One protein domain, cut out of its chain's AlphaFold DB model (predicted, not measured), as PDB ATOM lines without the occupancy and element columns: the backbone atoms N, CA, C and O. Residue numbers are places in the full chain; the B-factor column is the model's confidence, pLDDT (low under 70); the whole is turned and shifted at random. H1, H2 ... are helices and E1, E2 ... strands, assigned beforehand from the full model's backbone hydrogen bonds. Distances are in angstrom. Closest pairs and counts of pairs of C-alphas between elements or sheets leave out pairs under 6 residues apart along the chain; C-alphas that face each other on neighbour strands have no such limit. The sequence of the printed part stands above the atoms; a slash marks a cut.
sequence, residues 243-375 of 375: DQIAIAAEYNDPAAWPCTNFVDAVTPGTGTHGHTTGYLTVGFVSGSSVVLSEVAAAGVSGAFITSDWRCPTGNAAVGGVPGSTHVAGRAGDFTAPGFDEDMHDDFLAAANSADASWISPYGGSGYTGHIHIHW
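This is residues 243 to 375 of the 375 residues of the protein "Peptidase_M15_3 domain-containing protein" of Gemmatimonadales bacterium (UniProt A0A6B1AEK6). What is the main picture? A small sheet of three strands, E1, E2 and E3, has two helices, H2 and H4, packed over one face at a steep tilt to each other, while H1 lies at one far end of the long axis, joined to H2 by residues 251 to 281. What is it made of? The 133 printed residues hold four named helices and three named strands in the order H1 H2 E1 H3 E2 H4 E3; the sheet, E1 E2 E3, is antiparallel and the class is mixed, with under half of the residues in named elements. How large is it? It is compact, with a radius of gyration of the C-alphas of 15.0 A, and only just elongated, spanning 43 by 29 by 24 A.

Where does the first helix stand? H1, residues 243 to 250, is apart from H2, 282 to 297, E1, 304 to 307, H3, 312 to 317, E2, 331 to 335, H4, 341 to 353, and E3, 371 to 374. Neither H1 nor H3 is on the sheet. What lies on the sheet? H2 and H4 are on the same face, two layers with helices on one face of a sheet. H2 is over E2 at a height over the sheet of 9.4 A, with closest C-alphas Phe 284 and Ala 331 at 6.4 A; H4 is over E3 at 9.1 A, with closest C-alphas His 344 and Ile 371 at 6.5 A. How do these helices meet? They touch at a steep tilt of 49 degrees, opposite ways, with closest C-alphas Val 291 and Ala 350 at 4.9 A. Which backbone atoms pair? N 304 and O 335, 2.9 A, pair E1 with E2, and N 334 and O 371, 2.8 A, pair E2 with E3; in H1, H2, H3 and H4 every O i to N i+4 pair is within hydrogen-bond range.

Where does the first element begin? C-alpha 243 of H1 is at (306.964, 297.975, 170.215). How long are the elements? First to last C-alpha, H1 measures 10.8 A, H2 22.8 A, E1 9.1 A, H3 8.5 A, E2 13.4 A, H4 18.6 A and E3 10.1 A. Where does the last one end? C-alpha 374 of E3 is at (311.411, 322.222, 166.570).

Which links are long? H1 to H2, H3 to E2 and H4 to E3 are long; the printed part has no cut. Where is confidence low? Mean pLDDT of the printed part is 75.0, and residues 243 to 279, 311 to 314 and 316 to 317 are under 70.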
ATOM      1  N   ASP A 243     306.914 296.673 169.544       49.53
ATOM      2  CA  ASP A 243     306.964 297.975 170.215       49.53
ATOM      3  C   ASP A 243     306.189 299.058 169.443       49.53
ATOM      4  O   ASP A 243     305.476 299.859 170.045       49.53
ATOM      5  N   GLN A 244     306.269 299.074 168.109       52.81
ATOM      6  CA  GLN A 244     305.511 300.009 167.265       52.81
ATOM      7  C   GLN A 244     304.009 299.728 167.333       52.81
ATOM      8  O   GLN A 244     303.213 300.664 167.378       52.81
ATOM      9  N   ILE A 245     303.620 298.451 167.406       55.97
ATOM     10  CA  ILE A 245     302.226 298.035 167.603       55.97
ATOM     11  C   ILE A 245     301.730 298.481 168.976       55.97
ATOM     12  O   ILE A 245     300.632 299.022 169.071       55.97
ATOM     13  N   ALA A 246     302.525 298.291 170.032       55.59
ATOM     14  CA  ALA A 246     302.165 298.718 171.381       55.59
ATOM     15  C   ALA A 246     301.972 300.238 171.457       55.59
ATOM     16  O   ALA A 246     300.971 300.701 172.002       55.59
ATOM     17  N   ILE A 247     302.870 301.007 170.835       53.66
ATOM     18  CA  ILE A 247     302.761 302.464 170.741       53.66
ATOM     19  C   ILE A 247     301.512 302.847 169.940       53.66
ATOM     20  O   ILE A 247     300.687 303.597 170.444       53.66
ATOM     21  N   ALA A 248     301.308 302.297 168.740       54.56
ATOM     22  CA  ALA A 248     300.118 302.557 167.921       54.56
ATOM     23  C   ALA A 248     298.803 302.191 168.644       54.56
ATOM     24  O   ALA A 248     297.801 302.899 168.521       54.56
ATOM     25  N   ALA A 249     298.805 301.117 169.440       55.41
ATOM     26  CA  ALA A 249     297.659 300.665 170.224       55.41
ATOM     27  C   ALA A 249     297.305 301.615 171.382       55.41
ATOM     28  O   ALA A 249     296.125 301.727 171.718       55.41
ATOM     29  N   GLU A 250     298.269 302.358 171.943       47.22
ATOM     30  CA  GLU A 250     297.987 303.430 172.914       47.22
ATOM     31  C   GLU A 250     297.115 304.551 172.310       47.22
ATOM     32  O   GLU A 250     296.451 305.283 173.050       47.22
ATOM     33  N   TYR A 251     297.066 304.669 170.976       49.41
ATOM     34  CA  TYR A 251     296.386 305.758 170.265       49.41
ATOM     35  C   TYR A 251     294.968 305.455 169.799       49.41
ATOM     36  O   TYR A 251     294.269 306.382 169.398       49.41
ATOM     37  N   ASN A 252     294.522 304.197 169.864       49.00
ATOM     38  CA  ASN A 252     293.182 303.763 169.445       49.00
ATOM     39  C   ASN A 252     292.769 304.221 168.018       49.00
ATOM     40  O   ASN A 252     291.582 304.230 167.691       49.00
ATOM     41  N   ASP A 253     293.744 304.598 167.180       51.69
ATOM     42  CA  ASP A 253     293.587 305.002 165.777       51.69
ATOM     43  C   ASP A 253     294.855 304.639 164.971       51.69
ATOM     44  O   ASP A 253     295.717 305.486 164.720       51.69
ATOM     45  N   PRO A 254     295.008 303.364 164.572       49.56
ATOM     46  CA  PRO A 254     296.197 302.880 163.868       49.56
ATOM     47  C   PRO A 254     296.408 303.534 162.494       49.56
ATOM     48  O   PRO A 254     297.527 303.569 161.993       49.56
ATOM     49  N   ALA A 255     295.349 304.071 161.877       53.47
ATOM     50  CA  ALA A 255     295.417 304.673 160.545       53.47
ATOM     51  C   ALA A 255     296.120 306.041 160.549       53.47
ATOM     52  O   ALA A 255     296.693 306.442 159.536       53.47
ATOM     53  N   ALA A 256     296.100 306.751 161.680       49.88
ATOM     54  CA  ALA A 256     296.832 308.004 161.863       49.88
ATOM     55  C   ALA A 256     298.320 307.790 162.209       49.88
ATOM     56  O   ALA A 256     299.111 308.733 162.132       49.88
ATOM     57  N   TRP A 257     298.706 306.560 162.564       49.34
ATOM     58  CA  TRP A 257     300.036 306.210 163.066       49.34
ATOM     59  C   TRP A 257     300.603 304.968 162.356       49.34
ATOM     60  O   TRP A 257     300.860 303.958 163.015       49.34
ATOM     61  N   PRO A 258     300.795 305.023 161.020       54.28
ATOM     62  CA  PRO A 258     301.354 303.914 160.250       54.28
ATOM     63  C   PRO A 258     302.759 303.555 160.724       54.28
ATOM     64  O   PRO A 258     303.527 304.419 161.161       54.28
ATOM     65  N   CYS A 259     303.126 302.284 160.606       51.25
ATOM     66  CA  CYS A 259     304.355 301.776 161.216       51.25
ATOM     67  C   CYS A 259     305.622 302.318 160.556       51.25
ATOM     68  O   CYS A 259     306.649 302.483 161.208       51.25
ATOM     69  N   THR A 260     305.507 302.747 159.299       50.09
ATOM     70  CA  THR A 260     306.544 303.487 158.573       50.09
ATOM     71  C   THR A 260     306.908 304.832 159.202       50.09
ATOM     72  O   THR A 260     307.921 305.418 158.826       50.09
ATOM     73  N   ASN A 261     306.090 305.358 160.123       47.94
ATOM     74  CA  ASN A 261     306.425 306.581 160.845       47.94
ATOM     75  C   ASN A 261     307.458 306.332 161.945       47.94
ATOM     76  O   ASN A 261     308.149 307.264 162.327       47.94
ATOM     77  N   PHE A 262     307.621 305.116 162.455       48.56
ATOM     78  CA  PHE A 262     308.619 304.843 163.485       48.56
ATOM     79  C   PHE A 262     309.957 304.500 162.821       48.56
ATOM     80  O   PHE A 262     310.034 303.617 161.974       48.56
ATOM     81  N   VAL A 263     311.029 305.215 163.169       45.81
ATOM     82  CA  VAL A 263     312.360 304.933 162.614       45.81
ATOM     83  C   VAL A 263     312.993 303.790 163.418       45.81
ATOM     84  O   VAL A 263     313.210 303.934 164.619       45.81
ATOM     85  N   ASP A 264     313.296 302.673 162.750       34.44
ATOM     86  CA  ASP A 264     313.774 301.380 163.294       34.44
ATOM     87  C   ASP A 264     315.148 301.383 164.005       34.44
ATOM     88  O   ASP A 264     315.783 300.344 164.177       34.44
ATOM     89  N   ALA A 265     315.656 302.525 164.461       32.38
ATOM     90  CA  ALA A 265     316.943 302.573 165.148       32.38
ATOM     91  C   ALA A 265     316.917 303.553 166.318       32.38
ATOM     92  O   ALA A 265     317.378 304.690 166.219       32.38
ATOM     93  N   VAL A 266     316.416 303.088 167.461       34.09
ATOM     94  CA  VAL A 266     316.582 303.788 168.735       34.09
ATOM     95  C   VAL A 266     317.883 303.310 169.378       34.09
ATOM     96  O   VAL A 266     318.038 302.144 169.738       34.09
ATOM     97  N   THR A 267     318.840 304.226 169.525       29.25
ATOM     98  CA  THR A 267     319.943 304.045 170.479       29.25
ATOM     99  C   THR A 267     319.340 304.169 171.883       29.25
ATOM    100  O   THR A 267     318.588 305.118 172.098       29.25
ATOM    101  N   PRO A 268     319.625 303.273 172.846       30.77
ATOM    102  CA  PRO A 268     319.024 303.342 174.177       30.77
ATOM    103  C   PRO A 268     319.360 304.677 174.859       30.77
ATOM    104  O   PRO A 268     320.500 304.919 175.247       30.77
ATOM    105  N   GLY A 269     318.362 305.549 174.986       31.58
ATOM    106  CA  GLY A 269     318.462 306.871 175.592       31.58
ATOM    107  C   GLY A 269     317.066 307.325 175.999       31.58
ATOM    108  O   GLY A 269     316.134 307.273 175.208       31.58
ATOM    109  N   THR A 270     316.898 307.654 177.274       34.06
ATOM    110  CA  THR A 270     315.602 307.856 177.923       34.06
ATOM    111  C   THR A 270     314.896 309.109 177.416       34.06
ATOM    112  O   THR A 270     315.294 310.216 177.782       34.06
ATOM    113  N   GLY A 271     313.793 308.923 176.691       34.12
ATOM    114  CA  GLY A 271     312.759 309.944 176.609       34.12
ATOM    115  C   GLY A 271     312.295 310.301 178.021       34.12
ATOM    116  O   GLY A 271     312.085 309.440 178.883       34.12
ATOM    117  N   THR A 272     312.183 311.593 178.287       36.53
ATOM    118  CA  THR A 272     312.045 312.185 179.639       36.53
ATOM    119  C   THR A 272     310.756 311.841 180.397       36.53
ATOM    120  O   THR A 272     310.601 312.217 181.559       36.53
ATOM    121  N   HIS A 273     309.859 311.054 179.797       37.25
ATOM    122  CA  HIS A 273     308.615 310.585 180.413       37.25
ATOM    123  C   HIS A 273     308.493 309.056 180.527       37.25
ATOM    124  O   HIS A 273     307.400 308.540 180.737       37.25
ATOM    125  N   GLY A 274     309.604 308.313 180.449       35.56
ATOM    126  CA  GLY A 274     309.606 306.877 180.758       35.56
ATOM    127  C   GLY A 274     309.089 305.970 179.639       35.56
ATOM    128  O   GLY A 274     308.894 304.778 179.877       35.56
ATOM    129  N   HIS A 275     308.929 306.502 178.428       36.56
ATOM    130  CA  HIS A 275     308.822 305.690 177.222       36.56
ATOM    131  C   HIS A 275     310.235 305.423 176.694       36.56
ATOM    132  O   HIS A 275     311.014 306.347 176.460       36.56
ATOM    133  N   THR A 276     310.586 304.146 176.559       36.31
ATOM    134  CA  THR A 276     311.874 303.686 176.011       36.31
ATOM    135  C   THR A 276     311.992 303.916 174.502       36.31
ATOM    136  O   THR A 276     313.097 303.880 173.972       36.31
ATOM    137  N   THR A 277     310.868 304.167 173.830       43.44
ATOM    138  CA  THR A 277     310.730 304.287 172.378       43.44
ATOM    139  C   THR A 277     309.657 305.341 172.078       43.44
ATOM    140  O   THR A 277     308.478 305.152 172.357       43.44
ATOM    141  N   GLY A 278     310.076 306.504 171.578       51.09
ATOM    142  CA  GLY A 278     309.192 307.577 171.117       51.09
ATOM    143  C   GLY A 278     309.410 307.840 169.631       51.09
ATOM    144  O   GLY A 278     310.479 307.545 169.096       51.09
ATOM    145  N   TYR A 279     308.408 308.394 168.948       66.50
ATOM    146  CA  TYR A 279     308.573 308.848 167.567       66.50
ATOM    147  C   TYR A 279     309.462 310.092 167.551       66.50
ATOM    148  O   TYR A 279     309.080 311.125 168.094       66.50
ATOM    149  N   LEU A 280     310.635 310.008 166.924       72.00
ATOM    150  CA  LEU A 280     311.493 311.157 166.648       72.00
ATOM    151  C   LEU A 280     311.733 311.245 165.145       72.00
ATOM    152  O   LEU A 280     312.098 310.267 164.494       72.00
ATOM    153  N   THR A 281     311.523 312.429 164.584       72.75
ATOM    154  CA  THR A 281     311.800 312.684 163.169       72.75
ATOM    155  C   THR A 281     313.301 312.726 162.898       72.75
ATOM    156  O   THR A 281     314.095 313.100 163.760       72.75
ATOM    157  N   VAL A 282     313.702 312.420 161.660       76.06
ATOM    158  CA  VAL A 282     315.099 312.582 161.217       76.06
ATOM    159  C   VAL A 282     315.573 314.030 161.399       76.06
ATOM    160  O   VAL A 282     316.716 314.249 161.802       76.06
ATOM    161  N   GLY A 283     314.688 315.008 161.166       76.19
ATOM    162  CA  GLY A 283     314.959 316.427 161.418       76.19
ATOM    163  C   GLY A 283     315.309 316.695 162.881       76.19
ATOM    164  O   GLY A 283     316.371 317.237 163.156       76.19
ATOM    165  N   PHE A 284     314.498 316.200 163.824       86.88
ATOM    166  CA  PHE A 284     314.815 316.307 165.250       86.88
ATOM    167  C   PHE A 284     316.143 315.634 165.617       86.88
ATOM    168  O   PHE A 284     316.969 316.235 166.299       86.88
ATOM    169  N   VAL A 285     316.372 314.388 165.187       79.44
ATOM    170  CA  VAL A 285     317.582 313.635 165.573       79.44
ATOM    171  C   VAL A 285     318.847 314.321 165.052       79.44
ATOM    172  O   VAL A 285     319.808 314.495 165.800       79.44
ATOM    173  N   SER A 286     318.843 314.745 163.788       76.81
ATOM    174  CA  SER A 286     319.982 315.461 163.202       76.81
ATOM    175  C   SER A 286     320.165 316.844 163.828       76.81
ATOM    176  O   SER A 286     321.254 317.143 164.319       76.81
ATOM    177  N   GLY A 287     319.105 317.647 163.908       80.94
ATOM    178  CA  GLY A 287     319.170 319.003 164.439       80.94
ATOM    179  C   GLY A 287     319.540 319.064 165.921       80.94
ATOM    180  O   GLY A 287     320.413 319.840 166.303       80.94
ATOM    181  N   SER A 288     318.971 318.196 166.763       85.62
ATOM    182  CA  SER A 288     319.307 318.144 168.196       85.62
ATOM    183  C   SER A 288     320.782 317.811 168.449       85.62
ATOM    184  O   SER A 288     321.385 318.370 169.368       85.62
ATOM    185  N   SER A 289     321.394 316.961 167.616       78.75
ATOM    186  CA  SER A 289     322.826 316.654 167.711       78.75
ATOM    187  C   SER A 289     323.713 317.858 167.368       78.75
ATOM    188  O   SER A 289     324.710 318.092 168.056       78.75
ATOM    189  N   VAL A 290     323.322 318.654 166.364       86.38
ATOM    190  CA  VAL A 290     324.005 319.903 165.991       86.38
ATOM    191  C   VAL A 290     323.886 320.918 167.122       86.38
ATOM    192  O   VAL A 290     324.908 321.428 167.573       86.38
ATOM    193  N   VAL A 291     322.677 321.125 167.658       92.81
ATOM    194  CA  VAL A 291     322.435 322.062 168.768       92.81
ATOM    195  C   VAL A 291     323.332 321.748 169.964       92.81
ATOM    196  O   VAL A 291     324.062 322.617 170.433       92.81
ATOM    197  N   LEU A 292     323.330 320.501 170.446       86.31
ATOM    198  CA  LEU A 292     324.136 320.122 171.612       86.31
ATOM    199  C   LEU A 292     325.645 320.239 171.348       86.31
ATOM    200  O   LEU A 292     326.395 320.611 172.250       86.31
ATOM    201  N   SER A 293     326.092 319.935 170.127       81.94
ATOM    202  CA  SER A 293     327.494 320.078 169.724       81.94
ATOM    203  C   SER A 293     327.936 321.543 169.692       81.94
ATOM    204  O   SER A 293     328.996 321.878 170.218       81.94
ATOM    205  N   GLU A 294     327.148 322.422 169.075       91.19
ATOM    206  CA  GLU A 294     327.498 323.835 168.916       91.19
ATOM    207  C   GLU A 294     327.430 324.602 170.235       91.19
ATOM    208  O   GLU A 294     328.348 325.353 170.551       91.19
ATOM    209  N   VAL A 295     326.417 324.338 171.059       89.88
ATOM    210  CA  VAL A 295     326.303 324.920 172.404       89.88
ATOM    211  C   VAL A 295     327.494 324.511 173.280       89.88
ATOM    212  O   VAL A 295     328.086 325.340 173.972       89.88
ATOM    213  N   ALA A 296     327.932 323.250 173.192       85.75
ATOM    214  CA  ALA A 296     329.152 322.812 173.866       85.75
ATOM    215  C   ALA A 296     330.408 323.524 173.323       85.75
ATOM    216  O   ALA A 296     331.297 323.870 174.104       85.75
ATOM    217  N   ALA A 297     330.485 323.774 172.011       86.69
ATOM    218  CA  ALA A 297     331.581 324.521 171.391       86.69
ATOM    219  C   ALA A 297     331.592 326.013 171.781       86.69
ATOM    220  O   ALA A 297     332.669 326.602 171.868       86.69
ATOM    221  N   ALA A 298     330.426 326.592 172.086       87.50
ATOM    222  CA  ALA A 298     330.278 327.934 172.653       87.50
ATOM    223  C   ALA A 298     330.694 328.019 174.139       87.50
ATOM    224  O   ALA A 298     330.796 329.104 174.701       87.50
ATOM    225  N   GLY A 299     331.005 326.884 174.777       90.94
ATOM    226  CA  GLY A 299     331.477 326.820 176.162       90.94
ATOM    227  C   GLY A 299     330.383 326.538 177.193       90.94
ATOM    228  O   GLY A 299     330.680 326.467 178.389       90.94
ATOM    229  N   VAL A 300     329.141 326.304 176.761       88.19
ATOM    230  CA  VAL A 300     328.033 325.944 177.651       88.19
ATOM    231  C   VAL A 300     328.172 324.480 178.069       88.19
ATOM    232  O   VAL A 300     327.846 323.534 177.346       88.19
ATOM    233  N   SER A 301     328.695 324.269 179.274       86.69
ATOM    234  CA  SER A 301     328.916 322.926 179.803       86.69
ATOM    235  C   SER A 301     327.627 322.294 180.330       86.69
ATOM    236  O   SER A 301     326.889 322.910 181.094       86.69
ATOM    237  N   GLY A 302     327.411 321.018 180.007       78.94
ATOM    238  CA  GLY A 302     326.296 320.249 180.561       78.94
ATOM    239  C   GLY A 302     324.948 320.565 179.922       78.94
ATOM    240  O   GLY A 302     323.940 320.371 180.588       78.94
ATOM    241  N   ALA A 303     324.929 321.037 178.674       84.88
ATOM    242  CA  ALA A 303     323.714 321.134 177.874       84.88
ATOM    243  C   ALA A 303     323.061 319.752 177.679       84.88
ATOM    244  O   ALA A 303     323.749 318.758 177.435       84.88
ATOM    245  N   PHE A 304     321.735 319.682 177.798       84.62
ATOM    246  CA  PHE A 304     320.958 318.456 177.622       84.62
ATOM    247  C   PHE A 304     319.511 318.750 177.209       84.62
ATOM    248  O   PHE A 304     319.041 319.884 177.274       84.62
ATOM    249  N   ILE A 305     318.799 317.700 176.799       85.31
ATOM    250  CA  ILE A 305     317.384 317.752 176.419       85.31
ATOM    251  C   ILE A 305     316.545 317.364 177.642       85.31
ATOM    252  O   ILE A 305     316.634 316.238 178.132       85.31
ATOM    253  N   THR A 306     315.744 318.294 178.160       81.62
ATOM    254  CA  THR A 306     314.801 318.055 179.268       81.62
ATOM    255  C   THR A 306     313.497 317.437 178.820       81.62
ATOM    256  O   THR A 306     312.784 316.871 179.646       81.62
ATOM    257  N   SER A 307     313.146 317.602 177.546       81.38
ATOM    258  CA  SER A 307     311.960 316.981 176.988       81.38
ATOM    259  C   SER A 307     312.058 316.803 175.491       81.38
ATOM    260  O   SER A 307     312.547 317.684 174.805       81.38
ATOM    261  N   ASP A 308     311.596 315.672 174.991       84.00
ATOM    262  CA  ASP A 308     311.628 315.277 173.589       84.00
ATOM    263  C   ASP A 308     310.226 314.821 173.176       84.00
ATOM    264  O   ASP A 308     309.253 315.542 173.409       84.00
ATOM    265  N   TRP A 309     310.077 313.648 172.567       82.12
ATOM    266  CA  TRP A 309     308.757 313.147 172.227       82.12
ATOM    267  C   TRP A 309     307.872 312.964 173.467       82.12
ATOM    268  O   TRP A 309     308.277 312.409 174.491       82.12
ATOM    269  N   ARG A 310     306.615 313.401 173.352       70.44
ATOM    270  CA  ARG A 310     305.585 313.209 174.379       70.44
ATOM    271  C   ARG A 310     304.406 312.486 173.761       70.44
ATOM    272  O   ARG A 310     303.853 312.963 172.774       70.44
ATOM    273  N   CYS A 311     303.926 311.419 174.390       63.97
ATOM    274  CA  CYS A 311     302.596 310.922 174.057       63.97
ATOM    275  C   CYS A 311     301.547 312.034 174.335       63.97
ATOM    276  O   CYS A 311     301.753 312.854 175.232       63.97
ATOM    277  N   PRO A 312     300.411 312.106 173.619       68.94
ATOM    278  CA  PRO A 312     299.326 313.065 173.830       68.94
ATOM    279  C   PRO A 312     298.856 313.139 175.283       68.94
ATOM    280  O   PRO A 312     298.628 314.236 175.784       68.94
ATOM    281  N   THR A 313     298.760 312.000 175.979       61.81
ATOM    282  CA  THR A 313     298.397 311.952 177.404       61.81
ATOM    283  C   THR A 313     299.459 312.629 178.269       61.81
ATOM    284  O   THR A 313     299.123 313.456 179.115       61.81
ATOM    285  N   GLY A 314     300.743 312.335 178.035       64.38
ATOM    286  CA  GLY A 314     301.861 312.981 178.725       64.38
ATOM    287  C   GLY A 314     301.952 314.475 178.411       64.38
ATOM    288  O   GLY A 314     302.116 315.288 179.315       64.38
ATOM    289  N   ASN A 315     301.744 314.852 177.148       74.19
ATOM    290  CA  ASN A 315     301.664 316.241 176.708       74.19
ATOM    291  C   ASN A 315     300.509 316.974 177.405       74.19
ATOM    292  O   ASN A 315     300.721 318.054 177.943       74.19
ATOM    293  N   ALA A 316     299.315 316.378 177.479       69.00
ATOM    294  CA  ALA A 316     298.179 316.957 178.193       69.00
ATOM    295  C   ALA A 316     298.445 317.087 179.703       69.00
ATOM    296  O   ALA A 316     298.087 318.100 180.303       69.00
ATOM    297  N   ALA A 317     299.113 316.104 180.317       64.25
ATOM    298  CA  ALA A 317     299.441 316.117 181.744       64.25
ATOM    299  C   ALA A 317     300.382 317.269 182.136       64.25
ATOM    300  O   ALA A 317     300.277 317.789 183.246       64.25
ATOM    301  N   VAL A 318     301.264 317.697 181.227       73.38
ATOM    302  CA  VAL A 318     302.138 318.868 181.425       73.38
ATOM    303  C   VAL A 318     301.513 320.181 180.936       73.38
ATOM    304  O   VAL A 318     302.192 321.201 180.880       73.38
ATOM    305  N   GLY A 319     300.223 320.177 180.578       79.88
ATOM    306  CA  GLY A 319     299.516 321.356 180.066       79.88
ATOM    307  C   GLY A 319     299.875 321.729 178.625       79.88
ATOM    308  O   GLY A 319     299.614 322.850 178.195       79.88
ATOM    309  N   GLY A 320     300.479 320.808 177.872       79.31
ATOM    310  CA  GLY A 320     300.787 320.985 176.460       79.31
ATOM    311  C   GLY A 320     299.526 321.097 175.605       79.31
ATOM    312  O   GLY A 320     298.498 320.471 175.870       79.31
ATOM    313  N   VAL A 321     299.611 321.892 174.539       83.62
ATOM    314  CA  VAL A 321     298.483 322.127 173.629       83.62
ATOM    315  C   VAL A 321     298.247 320.935 172.690       83.62
ATOM    316  O   VAL A 321     299.204 320.232 172.333       83.62
ATOM    317  N   PRO A 322     296.999 320.699 172.243       75.56
ATOM    318  CA  PRO A 322     296.726 319.798 171.127       75.56
ATOM    319  C   PRO A 322     297.534 320.207 169.888       75.56
ATOM    320  O   PRO A 322     297.618 321.390 169.569       75.56
ATOM    321  N   GLY A 323     298.141 319.237 169.200       76.88
ATOM    322  CA  GLY A 323     299.006 319.505 168.043       76.88
ATOM    323  C   GLY A 323     300.431 319.954 168.392       76.88
ATOM    324  O   GLY A 323     301.157 320.390 167.505       76.88
ATOM    325  N   SER A 324     300.841 319.840 169.660       85.81
ATOM    326  CA  SER A 324     302.226 320.067 170.089       85.81
ATOM    327  C   SER A 324     303.226 319.298 169.217       85.81
ATOM    328  O   SER A 324     303.070 318.102 168.961       85.81
ATOM    329  N   THR A 325     304.297 319.971 168.811       91.44
ATOM    330  CA  THR A 325     305.387 319.399 168.011       91.44
ATOM    331  C   THR A 325     306.173 318.317 168.759       91.44
ATOM    332  O   THR A 325     306.765 317.452 168.116       91.44
ATOM    333  N   HIS A 326     306.095 318.272 170.097       86.25
ATOM    334  CA  HIS A 326     306.578 317.132 170.890       86.25
ATOM    335  C   HIS A 326     305.791 315.852 170.590       86.25
ATOM    336  O   HIS A 326     306.377 314.779 170.490       86.25
ATOM    337  N   VAL A 327     304.470 315.951 170.401       80.75
ATOM    338  CA  VAL A 327     303.624 314.796 170.044       80.75
ATOM    339  C   VAL A 327     303.947 314.306 168.635       80.75
ATOM    340  O   VAL A 327     303.930 313.108 168.366       80.75
ATOM    341  N   ALA A 328     304.320 315.235 167.755       81.50
ATOM    342  CA  ALA A 328     304.773 314.942 166.403       81.50
ATOM    343  C   ALA A 328     306.260 314.546 166.313       81.50
ATOM    344  O   ALA A 328     306.768 314.445 165.200       81.50
ATOM    345  N   GLY A 329     306.986 314.370 167.426       81.56
ATOM    346  CA  GLY A 329     308.388 313.924 167.386       81.56
ATOM    347  C   GLY A 329     309.358 314.904 166.724       81.56
ATOM    348  O   GLY A 329     310.399 314.508 166.194       81.56
ATOM    349  N   ARG A 330     308.983 316.180 166.671       90.19
ATOM    350  CA  ARG A 330     309.705 317.238 165.953       90.19
ATOM    351  C   ARG A 330     310.344 318.254 166.873       90.19
ATOM    352  O   ARG A 330     311.017 319.142 166.375       90.19
ATOM    353  N   ALA A 331     310.131 318.150 168.181       92.12
ATOM    354  CA  ALA A 331     310.553 319.168 169.127       92.12
ATOM    355  C   ALA A 331     311.343 318.620 170.300       92.12
ATOM    356  O   ALA A 331     311.112 317.495 170.750       92.12
ATOM    357  N   GLY A 332     312.214 319.477 170.826       90.94
ATOM    358  CA  GLY A 332     312.893 319.275 172.091       90.94
ATOM    359  C   GLY A 332     312.926 320.545 172.923       90.94
ATOM    360  O   GLY A 332     313.030 321.647 172.389       90.94
ATOM    361  N   ASP A 333     312.877 320.358 174.233       93.19
ATOM    362  CA  ASP A 333     313.163 321.373 175.231       93.19
ATOM    363  C   ASP A 333     314.602 321.158 175.709       93.19
ATOM    364  O   ASP A 333     314.926 320.090 176.237       93.19
ATOM    365  N   PHE A 334     315.460 322.155 175.516       92.12
ATOM    366  CA  PHE A 334     316.891 322.106 175.804       92.12
ATOM    367  C   PHE A 334     317.239 323.034 176.965       92.12
ATOM    368  O   PHE A 334     316.661 324.110 177.108       92.12
ATOM    369  N   THR A 335     318.194 322.638 177.799       92.19
ATOM    370  CA  THR A 335     318.659 323.453 178.926       92.19
ATOM    371  C   THR A 335     320.112 323.140 179.279       92.19
ATOM    372  O   THR A 335     320.693 322.181 178.767       92.19
ATOM    373  N   ALA A 336     320.685 323.906 180.204       86.69
ATOM    374  CA  ALA A 336     321.910 323.551 180.911       86.69
ATOM    375  C   ALA A 336     321.877 324.095 182.358       86.69
ATOM    376  O   ALA A 336     321.014 324.905 182.711       86.69
ATOM    377  N   PRO A 337     322.784 323.650 183.247       87.69
ATOM    378  CA  PRO A 337     322.890 324.206 184.591       87.69
ATOM    379  C   PRO A 337     323.112 325.723 184.568       87.69
ATOM    380  O   PRO A 337     324.078 326.197 183.982       87.69
ATOM    381  N   GLY A 338     322.243 326.466 185.257       90.69
ATOM    382  CA  GLY A 338     322.318 327.928 185.297       90.69
ATOM    383  C   GLY A 338     321.714 328.626 184.080       90.69
ATOM    384  O   GLY A 338     322.051 329.778 183.862       90.69
ATOM    385  N   PHE A 339     320.844 327.948 183.321       92.06
ATOM    386  CA  PHE A 339     320.162 328.510 182.153       92.06
ATOM    387  C   PHE A 339     319.600 329.917 182.409       92.06
ATOM    388  O   PHE A 339     318.759 330.111 183.293       92.06
ATOM    389  N   ASP A 340     320.056 330.871 181.608       95.19
ATOM    390  CA  ASP A 340     319.692 332.283 181.626       95.19
ATOM    391  C   ASP A 340     319.508 332.808 180.188       95.19
ATOM    392  O   ASP A 340     319.396 332.023 179.245       95.19
ATOM    393  N   GLU A 341     319.374 334.126 180.034       96.44
ATOM    394  CA  GLU A 341     319.136 334.772 178.737       96.44
ATOM    395  C   GLU A 341     320.348 334.652 177.800       96.44
ATOM    396  O   GLU A 341     320.177 334.291 176.641       96.44
ATOM    397  N   ASP A 342     321.568 334.846 178.310       95.94
ATOM    398  CA  ASP A 342     322.794 334.712 177.512       95.94
ATOM    399  C   ASP A 342     322.951 333.272 176.994       95.94
ATOM    400  O   ASP A 342     323.251 333.038 175.823       95.94
ATOM    401  N   MET A 343     322.675 332.279 177.844       96.19
ATOM    402  CA  MET A 343     322.698 330.881 177.428       96.19
ATOM    403  C   MET A 343     321.571 330.555 176.443       96.19
ATOM    404  O   MET A 343     321.761 329.743 175.538       96.19
ATOM    405  N   HIS A 344     320.391 331.161 176.597       97.12
ATOM    406  CA  HIS A 344     319.321 331.031 175.607       97.12
ATOM    407  C   HIS A 344     319.785 331.514 174.229       97.12
ATOM    408  O   HIS A 344     319.555 330.795 173.257       97.12
ATOM    409  N   ASP A 345     320.508 332.635 174.154       96.75
ATOM    410  CA  ASP A 345     321.078 333.150 172.906       96.75
ATOM    411  C   ASP A 345     322.096 332.178 172.276       96.75
ATOM    412  O   ASP A 345     322.096 331.996 171.053       96.75
ATOM    413  N   ASP A 346     322.900 331.475 173.082       97.19
ATOM    414  CA  ASP A 346     323.797 330.418 172.586       97.19
ATOM    415  C   ASP A 346     323.014 329.253 171.956       97.19
ATOM    416  O   ASP A 346     323.338 328.783 170.859       97.19
ATOM    417  N   PHE A 347     321.944 328.791 172.614       97.44
ATOM    418  CA  PHE A 347     321.073 327.761 172.043       97.44
ATOM    419  C   PHE A 347     320.312 328.259 170.809       97.44
ATOM    420  O   PHE A 347     320.116 327.489 169.870       97.44
ATOM    421  N   LEU A 348     319.881 329.522 170.791       97.62
ATOM    422  CA  LEU A 348     319.211 330.155 169.658       97.62
ATOM    423  C   LEU A 348     320.135 330.186 168.435       97.62
ATOM    424  O   LEU A 348     319.714 329.818 167.338       97.62
ATOM    425  N   ALA A 349     321.395 330.590 168.612       96.94
ATOM    426  CA  ALA A 349     322.392 330.578 167.546       96.94
ATOM    427  C   ALA A 349     322.599 329.159 166.996       96.94
ATOM    428  O   ALA A 349     322.493 328.953 165.786       96.94
ATOM    429  N   ALA A 350     322.781 328.177 167.881       97.06
ATOM    430  CA  ALA A 350     322.961 326.779 167.504       97.06
ATOM    431  C   ALA A 350     321.732 326.176 166.796       97.06
ATOM    432  O   ALA A 350     321.856 325.405 165.845       97.06
ATOM    433  N   ALA A 351     320.526 326.539 167.231       97.12
ATOM    434  CA  ALA A 351     319.279 326.108 166.609       97.12
ATOM    435  C   ALA A 351     319.114 326.670 165.191       97.12
ATOM    436  O   ALA A 351     318.654 325.954 164.302       97.12
ATOM    437  N   ASN A 352     319.534 327.917 164.958       96.25
ATOM    438  CA  ASN A 352     319.553 328.501 163.618       96.25
ATOM    439  C   ASN A 352     320.559 327.790 162.699       96.25
ATOM    440  O   ASN A 352     320.231 327.531 161.545       96.25
ATOM    441  N   SER A 353     321.749 327.425 163.195       92.25
ATOM    442  CA  SER A 353     322.712 326.605 162.436       92.25
ATOM    443  C   SER A 353     322.177 325.208 162.114       92.25
ATOM    444  O   SER A 353     322.555 324.608 161.110       92.25
ATOM    445  N   ALA A 354     321.298 324.685 162.971       90.69
ATOM    446  CA  ALA A 354     320.646 323.390 162.822       90.69
ATOM    447  C   ALA A 354     319.365 323.437 161.966       90.69
ATOM    448  O   ALA A 354     318.578 322.489 162.024       90.69
ATOM    449  N   ASP A 355     319.130 324.529 161.227       95.94
ATOM    450  CA  ASP A 355     317.951 324.746 160.379       95.94
ATOM    451  C   ASP A 355     316.616 324.514 161.122       95.94
ATOM    452  O   ASP A 355     315.672 323.931 160.583       95.94
ATOM    453  N   ALA A 356     316.529 324.940 162.389       95.81
ATOM    454  CA  ALA A 356     315.291 324.835 163.155       95.81
ATOM    455  C   ALA A 356     314.161 325.664 162.519       95.81
ATOM    456  O   ALA A 356     314.325 326.841 162.192       95.81
ATOM    457  N   SER A 357     312.978 325.060 162.403       95.88
ATOM    458  CA  SER A 357     311.780 325.693 161.837       95.88
ATOM    459  C   SER A 357     311.151 326.713 162.791       95.88
ATOM    460  O   SER A 357     310.496 327.662 162.354       95.88
ATOM    461  N   TRP A 358     311.323 326.517 164.100       96.62
ATOM    462  CA  TRP A 358     310.845 327.442 165.124       96.62
ATOM    463  C   TRP A 358     311.601 327.270 166.437       96.62
ATOM    464  O   TRP A 358     311.996 326.163 166.813       96.62
ATOM    465  N   ILE A 359     311.742 328.380 167.158       97.31
ATOM    466  CA  ILE A 359     312.496 328.476 168.402       97.31
ATOM    467  C   ILE A 359     311.700 329.356 169.374       97.31
ATOM    468  O   ILE A 359     311.188 330.409 168.975       97.31
ATOM    469  N   SER A 360     311.565 328.945 170.638       95.88
ATOM    470  CA  SER A 360     310.865 329.763 171.632       95.88
ATOM    471  C   SER A 360     311.700 330.971 172.062       95.88
ATOM    472  O   SER A 360     312.912 330.850 172.244       95.88
ATOM    473  N   PRO A 361     311.078 332.142 172.283       95.31
ATOM    474  CA  PRO A 361     311.775 333.294 172.844       95.31
ATOM    475  C   PRO A 361     312.061 333.090 174.335       95.31
ATOM    476  O   PRO A 361     311.245 332.494 175.046       95.31
ATOM    477  N   TYR A 362     313.165 333.656 174.828       93.62
ATOM    478  CA  TYR A 362     313.449 333.685 176.259       93.62
ATOM    479  C   TYR A 362     312.348 334.437 177.018       93.62
ATOM    480  O   TYR A 362     311.862 335.481 176.580       93.62
ATOM    481  N   GLY A 363     311.898 333.883 178.145       87.75
ATOM    482  CA  GLY A 363     310.876 334.487 179.009       87.75
ATOM    483  C   GLY A 363     309.448 334.518 178.447       87.75
ATOM    484  O   GLY A 363     308.494 334.677 179.214       87.75
ATOM    485  N   GLY A 364     309.251 334.302 177.143       82.56
ATOM    486  CA  GLY A 364     307.919 334.158 176.560       82.56
ATOM    487  C   GLY A 364     307.211 332.941 177.146       82.56
ATOM    488  O   GLY A 364     307.820 331.891 177.292       82.56
ATOM    489  N   SER A 365     305.940 333.066 177.534       78.38
ATOM    490  CA  SER A 365     305.115 331.950 178.040       78.38
ATOM    491  C   SER A 365     305.748 331.073 179.145       78.38
ATOM    492  O   SER A 365     305.303 329.947 179.349       78.38
ATOM    493  N   GLY A 366     306.757 331.567 179.876       80.38
ATOM    494  CA  GLY A 366     307.462 330.811 180.922       80.38
ATOM    495  C   GLY A 366     308.744 330.080 180.488       80.38
ATOM    496  O   GLY A 366     309.279 329.305 181.280       80.38
ATOM    497  N   TYR A 367     309.275 330.332 179.287       84.56
ATOM    498  CA  TYR A 367     310.554 329.782 178.802       84.56
ATOM    499  C   TYR A 367     311.778 330.481 179.429       84.56
ATOM    500  O   TYR A 367     312.580 331.098 178.737       84.56
ATOM    501  N   THR A 368     311.915 330.436 180.759       90.38
ATOM    502  CA  THR A 368     313.086 330.997 181.474       90.38
ATOM    503  C   THR A 368     314.084 329.937 181.937       90.38
ATOM    504  O   THR A 368     315.164 330.286 182.390       90.38
ATOM    505  N   GLY A 369     313.717 328.653 181.883       91.50
ATOM    506  CA  GLY A 369     314.562 327.538 182.337       91.50
ATOM    507  C   GLY A 369     314.941 326.540 181.243       91.50
ATOM    508  O   GLY A 369     315.590 325.541 181.539       91.50
ATOM    509  N   HIS A 370     314.479 326.762 180.015       93.69
ATOM    510  CA  HIS A 370     314.791 325.969 178.830       93.69
ATOM    511  C   HIS A 370     314.392 326.748 177.572       93.69
ATOM    512  O   HIS A 370     313.627 327.714 177.645       93.69
ATOM    513  N   ILE A 371     314.859 326.273 176.422       96.94
ATOM    514  CA  ILE A 371     314.458 326.708 175.083       96.94
ATOM    515  C   ILE A 371     313.761 325.557 174.362       96.94
ATOM    516  O   ILE A 371     314.238 324.426 174.386       96.94
ATOM    517  N   HIS A 372     312.627 325.836 173.727       96.50
ATOM    518  CA  HIS A 372     311.944 324.884 172.860       96.50
ATOM    519  C   HIS A 372     312.413 325.100 171.426       96.50
ATOM    520  O   HIS A 372     312.364 326.222 170.920       96.50
ATOM    521  N   ILE A 373     312.818 324.027 170.759       96.88
ATOM    522  CA  ILE A 373     313.284 324.038 169.370       96.88
ATOM    523  C   ILE A 373     312.530 322.945 168.617       96.88
ATOM    524  O   ILE A 373     312.432 321.822 169.121       96.88
ATOM    525  N   HIS A 374     312.007 323.247 167.426       95.25
ATOM    526  CA  HIS A 374     311.411 322.222 166.570       95.25
ATOM    527  C   HIS A 374     311.772 322.337 165.089       95.25
ATOM    528  O   HIS A 374     312.053 323.426 164.585       95.25
ATOM    529  N   TRP A 375     311.718 321.187 164.412       91.75
ATOM    530  CA  TRP A 375     312.099 320.978 163.013       91.75
ATOM    531  C   TRP A 375     310.906 320.637 162.121       91.75
ATOM    532  O   TRP A 375     310.079 319.767 162.489       91.75
TER     533      TRP A 375